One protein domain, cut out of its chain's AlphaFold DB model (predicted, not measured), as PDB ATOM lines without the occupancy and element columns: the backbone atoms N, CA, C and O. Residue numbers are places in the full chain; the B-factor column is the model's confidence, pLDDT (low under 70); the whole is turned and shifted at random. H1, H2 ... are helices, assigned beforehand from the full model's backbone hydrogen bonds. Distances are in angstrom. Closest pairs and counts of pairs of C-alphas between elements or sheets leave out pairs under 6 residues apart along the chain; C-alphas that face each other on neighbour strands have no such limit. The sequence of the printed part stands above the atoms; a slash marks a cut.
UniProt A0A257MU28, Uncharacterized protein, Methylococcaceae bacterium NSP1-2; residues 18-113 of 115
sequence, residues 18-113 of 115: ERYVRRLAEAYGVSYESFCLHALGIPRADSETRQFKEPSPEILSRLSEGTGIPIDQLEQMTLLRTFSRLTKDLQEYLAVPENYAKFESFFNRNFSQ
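What this domain is: This is residues 18 to 113 of the 115 residues of an uncharacterized protein of Methylococcaceae bacterium NSP1-2 (UniProt A0A257MU28). What is the shape? A small head of four short helices, H1 to H4, has an arm in which H5 leads away and makes an L-like corner with H6. What is its make-up? It is all helix: 96 printed residues with six named helices, H1 to H6 in order; it is loose, with a radius of gyration of the C-alphas of 18.1 A, and spans 49 by 31 by 23 A.

How they stand to each other: How does the head stand? H1, residues 18 to 27, touches H2, residues 32 to 40, about perpendicular at 88 degrees; their closest C-alphas, of Ala 25 and Tyr 32, are 5.4 A apart. H2 touches H3, residues 57 to 67, closest at the C-alphas of Leu 40 and Ile 59, 5.9 A. H3 touches H4, residues 71 to 75, closest at the C-alphas of Ser 64 and Ile 71, 5.8 A. And the arm? H5, residues 79 to 94, and H6, residues 97 to 111, touch only at the corner, at a steep tilt of 63 degrees. In H1 to H6 every O i to N i+4 pair is within hydrogen-bond range.

Where its parts are: Where does H1 begin? C-alpha 18 is at (29.201, 166.290, 53.537). Where does H6 end? C-alpha 111 is at (4.677, 181.813, 51.497); H5 measures 22.0 A, H6 21.0 A.

The domain as a whole: Which link is long? H2 to H3, residues 41 to 56. Any cut or low confidence? The printed part has no cut; residues 111 to 113 are under 70 in pLDDT.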
ATOM      1  N   GLU A  18      29.842 167.544  53.959       97.62
ATOM      2  CA  GLU A  18      29.201 166.290  53.537       97.62
ATOM      3  C   GLU A  18      28.782 166.326  52.061       97.62
ATOM      4  O   GLU A  18      29.082 165.409  51.297       97.62
ATOM      5  N   ARG A  19      28.117 167.405  51.637       97.44
ATOM      6  CA  ARG A  19      27.636 167.558  50.260       97.44
ATOM      7  C   ARG A  19      28.798 167.666  49.279       97.44
ATOM      8  O   ARG A  19      28.753 167.057  48.210       97.44
ATOM      9  N   TYR A  20      29.853 168.371  49.673       98.06
ATOM     10  CA  TYR A  20      31.081 168.442  48.896       98.06
ATOM     11  C   TYR A  20      31.731 167.059  48.715       98.06
ATOM     12  O   TYR A  20      32.072 166.678  47.595       98.06
ATOM     13  N   VAL A  21      31.837 166.250  49.776       97.75
ATOM     14  CA  VAL A  21      32.399 164.888  49.688       97.75
ATOM     15  C   VAL A  21      31.508 163.950  48.867       97.75
ATOM     16  O   VAL A  21      32.024 163.114  48.123       97.75
ATOM     17  N   ARG A  22      30.181 164.107  48.911       97.75
ATOM     18  CA  ARG A  22      29.269 163.383  48.005       97.75
ATOM     19  C   ARG A  22      29.549 163.710  46.542       97.75
ATOM     20  O   ARG A  22      29.702 162.794  45.742       97.75
ATOM     21  N   ARG A  23      29.728 164.990  46.208       97.75
ATOM     22  CA  ARG A  23      30.102 165.407  44.847       97.75
ATOM     23  C   ARG A  23      31.483 164.921  44.427       97.75
ATOM     24  O   ARG A  23      31.690 164.625  43.252       97.75
ATOM     25  N   LEU A  24      32.428 164.812  45.363       97.50
ATOM     26  CA  LEU A  24      33.701 164.143  45.094       97.50
ATOM     27  C   LEU A  24      33.460 162.683  44.699       97.50
ATOM     28  O   LEU A  24      33.926 162.267  43.644       97.50
ATOM     29  N   ALA A  25      32.689 161.925  45.483       97.75
ATOM     30  CA  ALA A  25      32.361 160.533  45.170       97.75
ATOM     31  C   ALA A  25      31.674 160.383  43.797       97.75
ATOM     32  O   ALA A  25      32.071 159.534  42.997       97.75
ATOM     33  N   GLU A  26      30.717 161.266  43.491       97.69
ATOM     34  CA  GLU A  26      30.033 161.335  42.194       97.69
ATOM     35  C   GLU A  26      31.009 161.583  41.037       97.69
ATOM     36  O   GLU A  26      30.926 160.904  40.016       97.69
ATOM     37  N   ALA A  27      31.981 162.489  41.201       96.62
ATOM     38  CA  ALA A  27      33.000 162.753  40.182       96.62
ATOM     39  C   ALA A  27      33.866 161.517  39.880       96.62
ATOM     40  O   ALA A  27      34.301 161.333  38.745       96.62
ATOM     41  N   TYR A  28      34.090 160.657  40.876       96.25
ATOM     42  CA  TYR A  28      34.782 159.375  40.710       96.25
ATOM     43  C   TYR A  28      33.874 158.229  40.239       96.25
ATOM     44  O   TYR A  28      34.376 157.133  39.996       96.25
ATOM     45  N   GLY A  29      32.560 158.443  40.119       97.19
ATOM     46  CA  GLY A  29      31.604 157.395  39.758       97.19
ATOM     47  C   GLY A  29      31.474 156.292  40.815       97.19
ATOM     48  O   GLY A  29      31.144 155.156  40.480       97.19
ATOM     49  N   VAL A  30      31.760 156.602  42.084       97.62
ATOM     50  CA  VAL A  30      31.687 155.647  43.200       97.62
ATOM     51  C   VAL A  30      30.618 156.056  44.207       97.62
ATOM     52  O   VAL A  30      30.227 157.218  44.291       97.62
ATOM     53  N   SER A  31      30.155 155.094  45.011       97.81
ATOM     54  CA  SER A  31      29.253 155.410  46.121       97.81
ATOM     55  C   SER A  31      29.941 156.292  47.164       97.81
ATOM     56  O   SER A  31      31.161 156.227  47.359       97.81
ATOM     57  N   TYR A  32      29.137 157.076  47.877       97.81
ATOM     58  CA  TYR A  32      29.603 157.929  48.961       97.81
ATOM     59  C   TYR A  32      30.343 157.130  50.046       97.81
ATOM     60  O   TYR A  32      31.442 157.489  50.459       97.81
ATOM     61  N   GLU A  33      29.797 155.983  50.445       97.75
ATOM     62  CA  GLU A  33      30.381 155.084  51.438       97.75
ATOM     63  C   GLU A  33      31.700 154.478  50.953       97.75
ATOM     64  O   GLU A  33      32.645 154.354  51.733       97.75
ATOM     65  N   SER A  34      31.784 154.102  49.672       97.88
ATOM     66  CA  SER A  34      33.028 153.611  49.070       97.88
ATOM     67  C   SER A  34      34.102 154.692  49.066       97.88
ATOM     68  O   SER A  34      35.240 154.405  49.432       97.88
ATOM     69  N   PHE A  35      33.752 155.926  48.701       97.81
ATOM     70  CA  PHE A  35      34.687 157.045  48.743       97.81
ATOM     71  C   PHE A  35      35.171 157.307  50.172       97.81
ATOM     72  O   PHE A  35      36.373 157.324  50.424       97.81
ATOM     73  N   CYS A  36      34.252 157.427  51.133       97.94
ATOM     74  CA  CYS A  36      34.588 157.631  52.541       97.94
ATOM     75  C   CYS A  36      35.487 156.517  53.094       97.94
ATOM     76  O   CYS A  36      36.446 156.811  53.804       97.94
ATOM     77  N   LEU A  37      35.241 155.256  52.733       97.88
ATOM     78  CA  LEU A  37      36.090 154.142  53.152       97.88
ATOM     79  C   LEU A  37      37.489 154.218  52.536       97.88
ATOM     80  O   LEU A  37      38.479 154.131  53.253       97.88
ATOM     81  N   HIS A  38      37.585 154.351  51.213       96.81
ATOM     82  CA  HIS A  38      38.858 154.188  50.510       96.81
ATOM     83  C   HIS A  38      39.717 155.456  50.505       96.81
ATOM     84  O   HIS A  38      40.936 155.359  50.609       96.81
ATOM     85  N   ALA A  39      39.099 156.633  50.403       95.81
ATOM     86  CA  ALA A  39      39.806 157.911  50.369       95.81
ATOM     87  C   ALA A  39      40.015 158.499  51.771       95.81
ATOM     88  O   ALA A  39      41.045 159.117  52.032       95.81
ATOM     89  N   LEU A  40      39.050 158.303  52.677       96.44
ATOM     90  CA  LEU A  40      39.049 158.941  54.000       96.44
ATOM     91  C   LEU A  40      39.217 157.954  55.156       96.44
ATOM     92  O   LEU A  40      39.441 158.393  56.280       96.44
ATOM     93  N   GLY A  41      39.177 156.642  54.906       96.75
ATOM     94  CA  GLY A  41      39.313 155.600  55.929       96.75
ATOM     95  C   GLY A  41      38.146 155.509  56.909       96.75
ATOM     96  O   GLY A  41      38.317 154.934  57.978       96.75
ATOM     97  N   ILE A  42      36.983 156.069  56.572       97.25
ATOM     98  CA  ILE A  42      35.793 156.037  57.426       97.25
ATOM     99  C   ILE A  42      35.054 154.708  57.183       97.25
ATOM    100  O   ILE A  42      34.608 154.463  56.055       97.25
ATOM    101  N   PRO A  43      34.892 153.833  58.195       96.56
ATOM    102  CA  PRO A  43      34.227 152.543  58.022       96.56
ATOM    103  C   PRO A  43      32.790 152.684  57.511       96.56
ATOM    104  O   PRO A  43      32.060 153.570  57.944       96.56
ATOM    105  N   ARG A  44      32.321 151.761  56.658       93.94
ATOM    106  CA  ARG A  44      30.946 151.811  56.107       93.94
ATOM    107  C   ARG A  44      29.850 151.794  57.179       93.94
ATOM    108  O   ARG A  44      28.796 152.381  56.965       93.94
ATOM    109  N   ALA A  45      30.095 151.185  58.337       93.31
ATOM    110  CA  ALA A  45      29.146 151.187  59.453       93.31
ATOM    111  C   ALA A  45      29.070 152.540  60.190       93.31
ATOM    112  O   ALA A  45      28.078 152.813  60.853       93.31
ATOM    113  N   ASP A  46      30.080 153.403  60.045       95.56
ATOM    114  CA  ASP A  46      30.173 154.674  60.764       95.56
ATOM    115  C   ASP A  46      29.472 155.811  60.002       95.56
ATOM    116  O   ASP A  46      30.083 156.611  59.286       95.56
ATOM    117  N   SER A  47      28.143 155.835  60.089       94.25
ATOM    118  CA  SER A  47      27.318 156.878  59.470       94.25
ATOM    119  C   SER A  47      27.431 158.239  60.151       94.25
ATOM    120  O   SER A  47      27.050 159.239  59.549       94.25
ATOM    121  N   GLU A  48      27.898 158.286  61.398       95.00
ATOM    122  CA  GLU A  48      28.001 159.522  62.170       95.00
ATOM    123  C   GLU A  48      29.209 160.342  61.716       95.00
ATOM    124  O   GLU A  48      29.048 161.498  61.320       95.00
ATOM    125  N   THR A  49      30.385 159.718  61.621       95.00
ATOM    126  CA  THR A  49      31.597 160.373  61.108       95.00
ATOM    127  C   THR A  49      31.409 160.856  59.667       95.00
ATOM    128  O   THR A  49      31.895 161.926  59.293       95.00
ATOM    129  N   ARG A  50      30.621 160.137  58.853       95.50
ATOM    130  CA  ARG A  50      30.260 160.556  57.485       95.50
ATOM    131  C   ARG A  50      29.342 161.780  57.412       95.50
ATOM    132  O   ARG A  50      29.100 162.255  56.312       95.50
ATOM    133  N   GLN A  51      28.815 162.307  58.511       95.62
ATOM    134  CA  GLN A  51      28.082 163.582  58.482       95.62
ATOM    135  C   GLN A  51      29.023 164.786  58.612       95.62
ATOM    136  O   GLN A  51      28.595 165.919  58.406       95.62
ATOM    137  N   PHE A  52      30.294 164.558  58.972       96.31
ATOM    138  CA  PHE A  52      31.310 165.599  59.155       96.31
ATOM    139  C   PHE A  52      30.829 166.784  60.014       96.31
ATOM    140  O   PHE A  52      31.135 167.942  59.722       96.31
ATOM    141  N   LYS A  53      30.052 166.503  61.068       93.31
ATOM    142  CA  LYS A  53      29.642 167.524  62.044       93.31
ATOM    143  C   LYS A  53      30.863 168.081  62.771       93.31
ATOM    144  O   LYS A  53      31.029 169.293  62.846       93.31
ATOM    145  N   GLU A  54      31.728 167.173  63.216       93.25
ATOM    146  CA  GLU A  54      33.004 167.446  63.878       93.25
ATOM    147  C   GLU A  54      34.071 166.514  63.274       93.25
ATOM    148  O   GLU A  54      34.379 165.462  63.832       93.25
ATOM    149  N   PRO A  55      34.562 166.813  62.055       94.62
ATOM    150  CA  PRO A  55      35.519 165.950  61.372       94.62
ATOM    151  C   PRO A  55      36.855 165.927  62.122       94.62
ATOM    152  O   PRO A  55      37.346 166.969  62.555       94.62
ATOM    153  N   SER A  56      37.467 164.747  62.238       96.50
ATOM    154  CA  SER A  56      38.773 164.627  62.887       96.50
ATOM    155  C   SER A  56      39.882 165.308  62.063       96.50
ATOM    156  O   SER A  56      39.768 165.397  60.829       96.50
ATOM    157  N   PRO A  57      40.987 165.744  62.695       96.50
ATOM    158  CA  PRO A  57      42.124 166.335  61.987       96.50
ATOM    159  C   PRO A  57      42.688 165.433  60.880       96.50
ATOM    160  O   PRO A  57      43.090 165.918  59.825       96.50
ATOM    161  N   GLU A  58      42.673 164.113  61.072       96.94
ATOM    162  CA  GLU A  58      43.163 163.144  60.090       96.94
ATOM    163  C   GLU A  58      42.291 163.118  58.828       96.94
ATOM    164  O   GLU A  58      42.810 163.044  57.712       96.94
ATOM    165  N   ILE A  59      40.967 163.204  58.987       97.38
ATOM    166  CA  ILE A  59      40.022 163.280  57.866       97.38
ATOM    167  C   ILE A  59      40.241 164.575  57.082       97.38
ATOM    168  O   ILE A  59      40.300 164.549  55.849       97.38
ATOM    169  N   LEU A  60      40.398 165.698  57.787       97.88
ATOM    170  CA  LEU A  60      40.664 166.995  57.166       97.88
ATOM    171  C   LEU A  60      42.018 167.014  56.444       97.88
ATOM    172  O   LEU A  60      42.094 167.532  55.330       97.88
ATOM    173  N   SER A  61      43.058 166.391  57.010       97.56
ATOM    174  CA  SER A  61      44.361 166.240  56.347       97.56
ATOM    175  C   SER A  61      44.236 165.454  55.046       97.56
ATOM    176  O   SER A  61      44.683 165.921  54.003       97.56
ATOM    177  N   ARG A  62      43.544 164.306  55.063       97.25
ATOM    178  CA  ARG A  62      43.317 163.487  53.857       97.25
ATOM    179  C   ARG A  62      42.560 164.248  52.773       97.25
ATOM    180  O   ARG A  62      42.924 164.170  51.601       97.25
ATOM    181  N   LEU A  63      41.527 165.002  53.149       97.25
ATOM    182  CA  LEU A  63      40.789 165.858  52.216       97.25
ATOM    183  C   LEU A  63      41.668 166.981  51.659       97.25
ATOM    184  O   LEU A  63      41.634 167.233  50.455       97.25
ATOM    185  N   SER A  64      42.467 167.629  52.505       97.44
ATOM    186  CA  SER A  64      43.386 168.700  52.112       97.44
ATOM    187  C   SER A  64      44.458 168.195  51.147       97.44
ATOM    188  O   SER A  64      44.640 168.755  50.067       97.44
ATOM    189  N   GLU A  65      45.097 167.068  51.456       96.31
ATOM    190  CA  GLU A  65      46.070 166.405  50.582       96.31
ATOM    191  C   GLU A  65      45.442 165.989  49.244       96.31
ATOM    192  O   GLU A  65      46.022 166.202  48.174       96.31
ATOM    193  N   GLY A  66      44.236 165.417  49.297       96.12
ATOM    194  CA  GLY A  66      43.514 164.926  48.132       96.12
ATOM    195  C   GLY A  66      43.043 166.031  47.190       96.12
ATOM    196  O   GLY A  66      43.155 165.904  45.973       96.12
ATOM    197  N   THR A  67      42.545 167.138  47.735       96.06
ATOM    198  CA  THR A  67      41.890 168.204  46.954       96.06
ATOM    199  C   THR A  67      42.766 169.439  46.754       96.06
ATOM    200  O   THR A  67      42.525 170.236  45.849       96.06
ATOM    201  N   GLY A  68      43.801 169.612  47.578       95.75
ATOM    202  CA  GLY A  68      44.596 170.833  47.665       95.75
ATOM    203  C   GLY A  68      43.893 171.995  48.375       95.75
ATOM    204  O   GLY A  68      44.405 173.113  48.315       95.75
ATOM    205  N   ILE A  69      42.734 171.760  48.998       96.25
ATOM    206  CA  ILE A  69      41.986 172.770  49.753       96.25
ATOM    207  C   ILE A  69      42.590 172.888  51.160       96.25
ATOM    208  O   ILE A  69      42.740 171.864  51.821       96.25
ATOM    209  N   PRO A  70      42.906 174.100  51.652       96.81
ATOM    210  CA  PRO A  70      43.423 174.283  53.006       96.81
ATOM    211  C   PRO A  70      42.487 173.713  54.080       96.81
ATOM    212  O   PRO A  70      41.265 173.830  53.966       96.81
ATOM    213  N   ILE A  71      43.060 173.159  55.154       97.38
ATOM    214  CA  ILE A  71      42.299 172.590  56.280       97.38
ATOM    215  C   ILE A  71      41.317 173.617  56.853       97.38
ATOM    216  O   ILE A  71      40.137 173.306  56.970       97.38
ATOM    217  N   ASP A  72      41.762 174.854  57.084       96.88
ATOM    218  CA  ASP A  72      40.910 175.929  57.605       96.88
ATOM    219  C   ASP A  72      39.662 176.145  56.737       96.88
ATOM    220  O   ASP A  72      38.563 176.346  57.249       96.88
ATOM    221  N   GLN A  73      39.796 176.056  55.408       96.69
ATOM    222  CA  GLN A  73      38.656 176.178  54.502       96.69
ATOM    223  C   GLN A  73      37.703 174.982  54.636       96.69
ATOM    224  O   GLN A  73      36.489 175.180  54.657       96.69
ATOM    225  N   LEU A  74      38.229 173.759  54.757       97.56
ATOM    226  CA  LEU A  74      37.418 172.555  54.970       97.56
ATOM    227  C   LEU A  74      36.673 172.604  56.312       97.56
ATOM    228  O   LEU A  74      35.506 172.221  56.379       97.56
ATOM    229  N   GLU A  75      37.292 173.141  57.363       96.56
ATOM    230  CA  GLU A  75      36.620 173.372  58.643       96.56
ATOM    231  C   GLU A  75      35.443 174.339  58.489       96.56
ATOM    232  O   GLU A  75      34.349 174.057  58.984       96.56
ATOM    233  N   GLN A  76      35.617 175.444  57.751       96.62
ATOM    234  CA  GLN A  76      34.545 176.416  57.471       96.62
ATOM    235  C   GLN A  76      33.373 175.850  56.656       96.62
ATOM    236  O   GLN A  76      32.338 176.515  56.550       96.62
ATOM    237  N   MET A  77      33.519 174.647  56.095       97.75
ATOM    238  CA  MET A  77      32.465 173.920  55.383       97.75
ATOM    239  C   MET A  77      31.673 172.978  56.302       97.75
ATOM    240  O   MET A  77      30.690 172.382  55.875       97.75
ATOM    241  N   THR A  78      32.028 172.832  57.582       96.19
ATOM    242  CA  THR A  78      31.153 172.134  58.546       96.19
ATOM    243  C   THR A  78      29.773 172.797  58.611       96.19
ATOM    244  O   THR A  78      29.645 174.008  58.407       96.19
ATOM    245  N   LEU A  79      28.720 172.014  58.878       93.38
ATOM    246  CA  LEU A  79      27.330 172.493  58.830       93.38
ATOM    247  C   LEU A  79      27.119 173.741  59.701       93.38
ATOM    248  O   LEU A  79      26.584 174.740  59.224       93.38
ATOM    249  N   LEU A  80      27.586 173.701  60.952       93.62
ATOM    250  CA  LEU A  80      27.435 174.812  61.893       93.62
ATOM    251  C   LEU A  80      28.173 176.070  61.419       93.62
ATOM    252  O   LEU A  80      27.606 177.159  61.461       93.62
ATOM    253  N   ARG A  81      29.412 175.945  60.924       95.31
ATOM    254  CA  ARG A  81      30.185 177.103  60.440       95.31
ATOM    255  C   ARG A  81      29.622 177.671  59.146       95.31
ATOM    256  O   ARG A  81      29.546 178.887  58.997       95.31
ATOM    257  N   THR A  82      29.171 176.804  58.247       95.62
ATOM    258  CA  THR A  82      28.493 177.197  57.009       95.62
ATOM    259  C   THR A  82      27.228 177.985  57.316       95.62
ATOM    260  O   THR A  82      27.025 179.054  56.746       95.62
ATOM    261  N   PHE A  83      26.412 177.500  58.256       94.38
ATOM    262  CA  PHE A  83      25.199 178.192  58.672       94.38
ATOM    263  C   PHE A  83      25.510 179.543  59.319       94.38
ATOM    264  O   PHE A  83      24.916 180.538  58.930       94.38
ATOM    265  N   SER A  84      26.491 179.613  60.225       95.31
ATOM    266  CA  SER A  84      26.925 180.878  60.839       95.31
ATOM    267  C   SER A  84      27.436 181.903  59.822       95.31
ATOM    268  O   SER A  84      27.201 183.097  59.972       95.31
ATOM    269  N   ARG A  85      28.140 181.455  58.775       95.06
ATOM    270  CA  ARG A  85      28.573 182.330  57.676       95.06
ATOM    271  C   ARG A  85      27.383 182.815  56.853       95.06
ATOM    272  O   ARG A  85      27.274 184.003  56.592       95.06
ATOM    273  N   LEU A  86      26.470 181.910  56.500       94.44
ATOM    274  CA  LEU A  86      25.265 182.250  55.748       94.44
ATOM    275  C   LEU A  86      24.381 183.248  56.507       94.44
ATOM    276  O   LEU A  86      23.877 184.193  55.911       94.44
ATOM    277  N   THR A  87      24.184 183.053  57.814       93.81
ATOM    278  CA  THR A  87      23.373 183.964  58.629       93.81
ATOM    279  C   THR A  87      24.025 185.329  58.764       93.81
ATOM    280  O   THR A  87      23.316 186.327  58.673       93.81
ATOM    281  N   LYS A  88      25.350 185.390  58.927       94.75
ATOM    282  CA  LYS A  88      26.092 186.653  58.944       94.75
ATOM    283  C   LYS A  88      25.927 187.415  57.626       94.75
ATOM    284  O   LYS A  88      25.524 188.573  57.646       94.75
ATOM    285  N   ASP A  89      26.153 186.756  56.494       93.88
ATOM    286  CA  ASP A  89      26.042 187.392  55.177       93.88
ATOM    287  C   ASP A  89      24.594 187.825  54.887       93.88
ATOM    288  O   ASP A  89      24.353 188.899  54.332       93.88
ATOM    289  N   LEU A  90      23.606 187.040  55.334       93.44
ATOM    290  CA  LEU A  90      22.196 187.417  55.254       93.44
ATOM    291  C   LEU A  90      21.877 188.636  56.131       93.44
ATOM    292  O   LEU A  90      21.146 189.520  55.692       93.44
ATOM    293  N   GLN A  91      22.414 188.710  57.351       94.19
ATOM    294  CA  GLN A  91      22.242 189.869  58.231       94.19
ATOM    295  C   GLN A  91      22.827 191.137  57.605       94.19
ATOM    296  O   GLN A  91      22.164 192.172  57.602       94.19
ATOM    297  N   GLU A  92      24.029 191.055  57.036       94.31
ATOM    298  CA  GLU A  92      24.668 192.174  56.336       94.31
ATOM    299  C   GLU A  92      23.853 192.607  55.107       94.31
ATOM    300  O   GLU A  92      23.622 193.799  54.902       94.31
ATOM    301  N   TYR A  93      23.338 191.649  54.330       92.56
ATOM    302  CA  TYR A  93      22.464 191.931  53.191       92.56
ATOM    303  C   TYR A  93      21.167 192.634  53.616       92.56
ATOM    304  O   TYR A  93      20.775 193.621  52.992       92.56
ATOM    305  N   LEU A  94      20.518 192.152  54.683       94.00
ATOM    306  CA  LEU A  94      19.253 192.683  55.202       94.00
ATOM    307  C   LEU A  94      19.403 194.001  55.973       94.00
ATOM    308  O   LEU A  94      18.413 194.707  56.142       94.00
ATOM    309  N   ALA A  95      20.610 194.363  56.413       94.19
ATOM    310  CA  ALA A  95      20.869 195.652  57.055       94.19
ATOM    311  C   ALA A  95      20.653 196.845  56.102       94.19
ATOM    312  O   ALA A  95      20.462 197.974  56.552       94.19
ATOM    313  N   VAL A  96      20.655 196.603  54.786       95.38
ATOM    314  CA  VAL A  96      20.312 197.603  53.772       95.38
ATOM    315  C   VAL A  96      18.782 197.651  53.603       95.38
ATOM    316  O   VAL A  96      18.198 196.656  53.164       95.38
ATOM    317  N   PRO A  97      18.109 198.793  53.867       92.94
ATOM    318  CA  PRO A  97      16.643 198.878  53.838       92.94
ATOM    319  C   PRO A  97      16.003 198.438  52.513       92.94
ATOM    320  O   PRO A  97      14.965 197.779  52.503       92.94
ATOM    321  N   GLU A  98      16.642 198.745  51.383       94.19
ATOM    322  CA  GLU A  98      16.166 198.328  50.058       94.19
ATOM    323  C   GLU A  98      16.195 196.806  49.873       94.19
ATOM    324  O   GLU A  98      15.290 196.223  49.273       94.19
ATOM    325  N   ASN A  99      17.234 196.147  50.390       93.62
ATOM    326  CA  ASN A  99      17.372 194.697  50.328       93.62
ATOM    327  C   ASN A  99      16.370 194.011  51.254       93.62
ATOM    328  O   ASN A  99      15.804 192.986  50.871       93.62
ATOM    329  N   TYR A 100      16.111 194.599  52.424       91.12
ATOM    330  CA  TYR A 100      15.067 194.137  53.332       91.12
ATOM    331  C   TYR A 100      13.691 194.164  52.659       91.12
ATOM    332  O   TYR A 100      13.016 193.139  52.612       91.12
ATOM    333  N   ALA A 101      13.315 195.288  52.039       91.56
ATOM    334  CA  ALA A 101      12.037 195.411  51.335       91.56
ATOM    335  C   ALA A 101      11.898 194.396  50.182       91.56
ATOM    336  O   ALA A 101      10.839 193.792  49.992       91.56
ATOM    337  N   LYS A 102      12.979 194.151  49.423       91.31
ATOM    338  CA  LYS A 102      13.010 193.112  48.376       91.31
ATOM    339  C   LYS A 102      12.836 191.710  48.957       91.31
ATOM    340  O   LYS A 102      12.083 190.912  48.401       91.31
ATOM    341  N   PHE A 103      13.535 191.411  50.050       90.06
ATOM    342  CA  PHE A 103      13.451 190.122  50.726       90.06
ATOM    343  C   PHE A 103      12.041 189.871  51.269       90.06
ATOM    344  O   PHE A 103      11.471 188.816  51.004       90.06
ATOM    345  N   GLU A 104      11.453 190.851  51.955       90.44
ATOM    346  CA  GLU A 104      10.097 190.773  52.500       90.44
ATOM    347  C   GLU A 104       9.059 190.550  51.389       90.44
ATOM    348  O   GLU A 104       8.225 189.648  51.481       90.44
ATOM    349  N   SER A 105       9.156 191.300  50.286       89.25
ATOM    350  CA  SER A 105       8.279 191.131  49.122       89.25
ATOM    351  C   SER A 105       8.385 189.728  48.512       89.25
ATOM    352  O   SER A 105       7.365 189.093  48.222       89.25
ATOM    353  N   PHE A 106       9.609 189.213  48.350       89.38
ATOM    354  CA  PHE A 106       9.838 187.848  47.879       89.38
ATOM    355  C   PHE A 106       9.261 186.811  48.849       89.38
ATOM    356  O   PHE A 106       8.598 185.869  48.415       89.38
ATOM    357  N   PHE A 107       9.487 186.975  50.151       85.69
ATOM    358  CA  PHE A 107       9.027 186.039  51.170       85.69
ATOM    359  C   PHE A 107       7.494 185.982  51.219       85.69
ATOM    360  O   PHE A 107       6.910 184.912  51.056       85.69
ATOM    361  N   ASN A 108       6.831 187.137  51.310       83.94
ATOM    362  CA  ASN A 108       5.371 187.225  51.325       83.94
ATOM    363  C   ASN A 108       4.754 186.600  50.063       83.94
ATOM    364  O   ASN A 108       3.791 185.842  50.142       83.94
ATOM    365  N   ARG A 109       5.351 186.820  48.885       85.19
ATOM    366  CA  ARG A 109       4.852 186.233  47.631       85.19
ATOM    367  C   ARG A 109       4.927 184.703  47.600       85.19
ATOM    368  O   ARG A 109       4.031 184.077  47.040       85.19
ATOM    369  N   ASN A 110       5.985 184.107  48.146       80.00
ATOM    370  CA  ASN A 110       6.208 182.659  48.064       80.00
ATOM    371  C   ASN A 110       5.529 181.869  49.190       80.00
ATOM    372  O   ASN A 110       5.241 180.690  49.003       80.00
ATOM    373  N   PHE A 111       5.252 182.497  50.336       68.19
ATOM    374  CA  PHE A 111       4.677 181.813  51.497       68.19
ATOM    375  C   PHE A 111       3.189 182.120  51.742       68.19
ATOM    376  O   PHE A 111       2.532 181.333  52.413       68.19
ATOM    377  N   SER A 112       2.609 183.165  51.136       61.00
ATOM    378  CA  SER A 112       1.159 183.437  51.208       61.00
ATOM    379  C   SER A 112       0.294 182.636  50.218       61.00
ATOM    380  O   SER A 112      -0.923 182.764  50.262       61.00
ATOM    381  N   GLN A 113       0.873 181.814  49.330       56.06
ATOM    382  CA  GLN A 113       0.108 180.936  48.414       56.06
ATOM    383  C   GLN A 113      -0.101 179.500  48.932       56.06
ATOM    384  O   GLN A 113      -0.702 178.689  48.235       56.06
TER     385      GLN A 113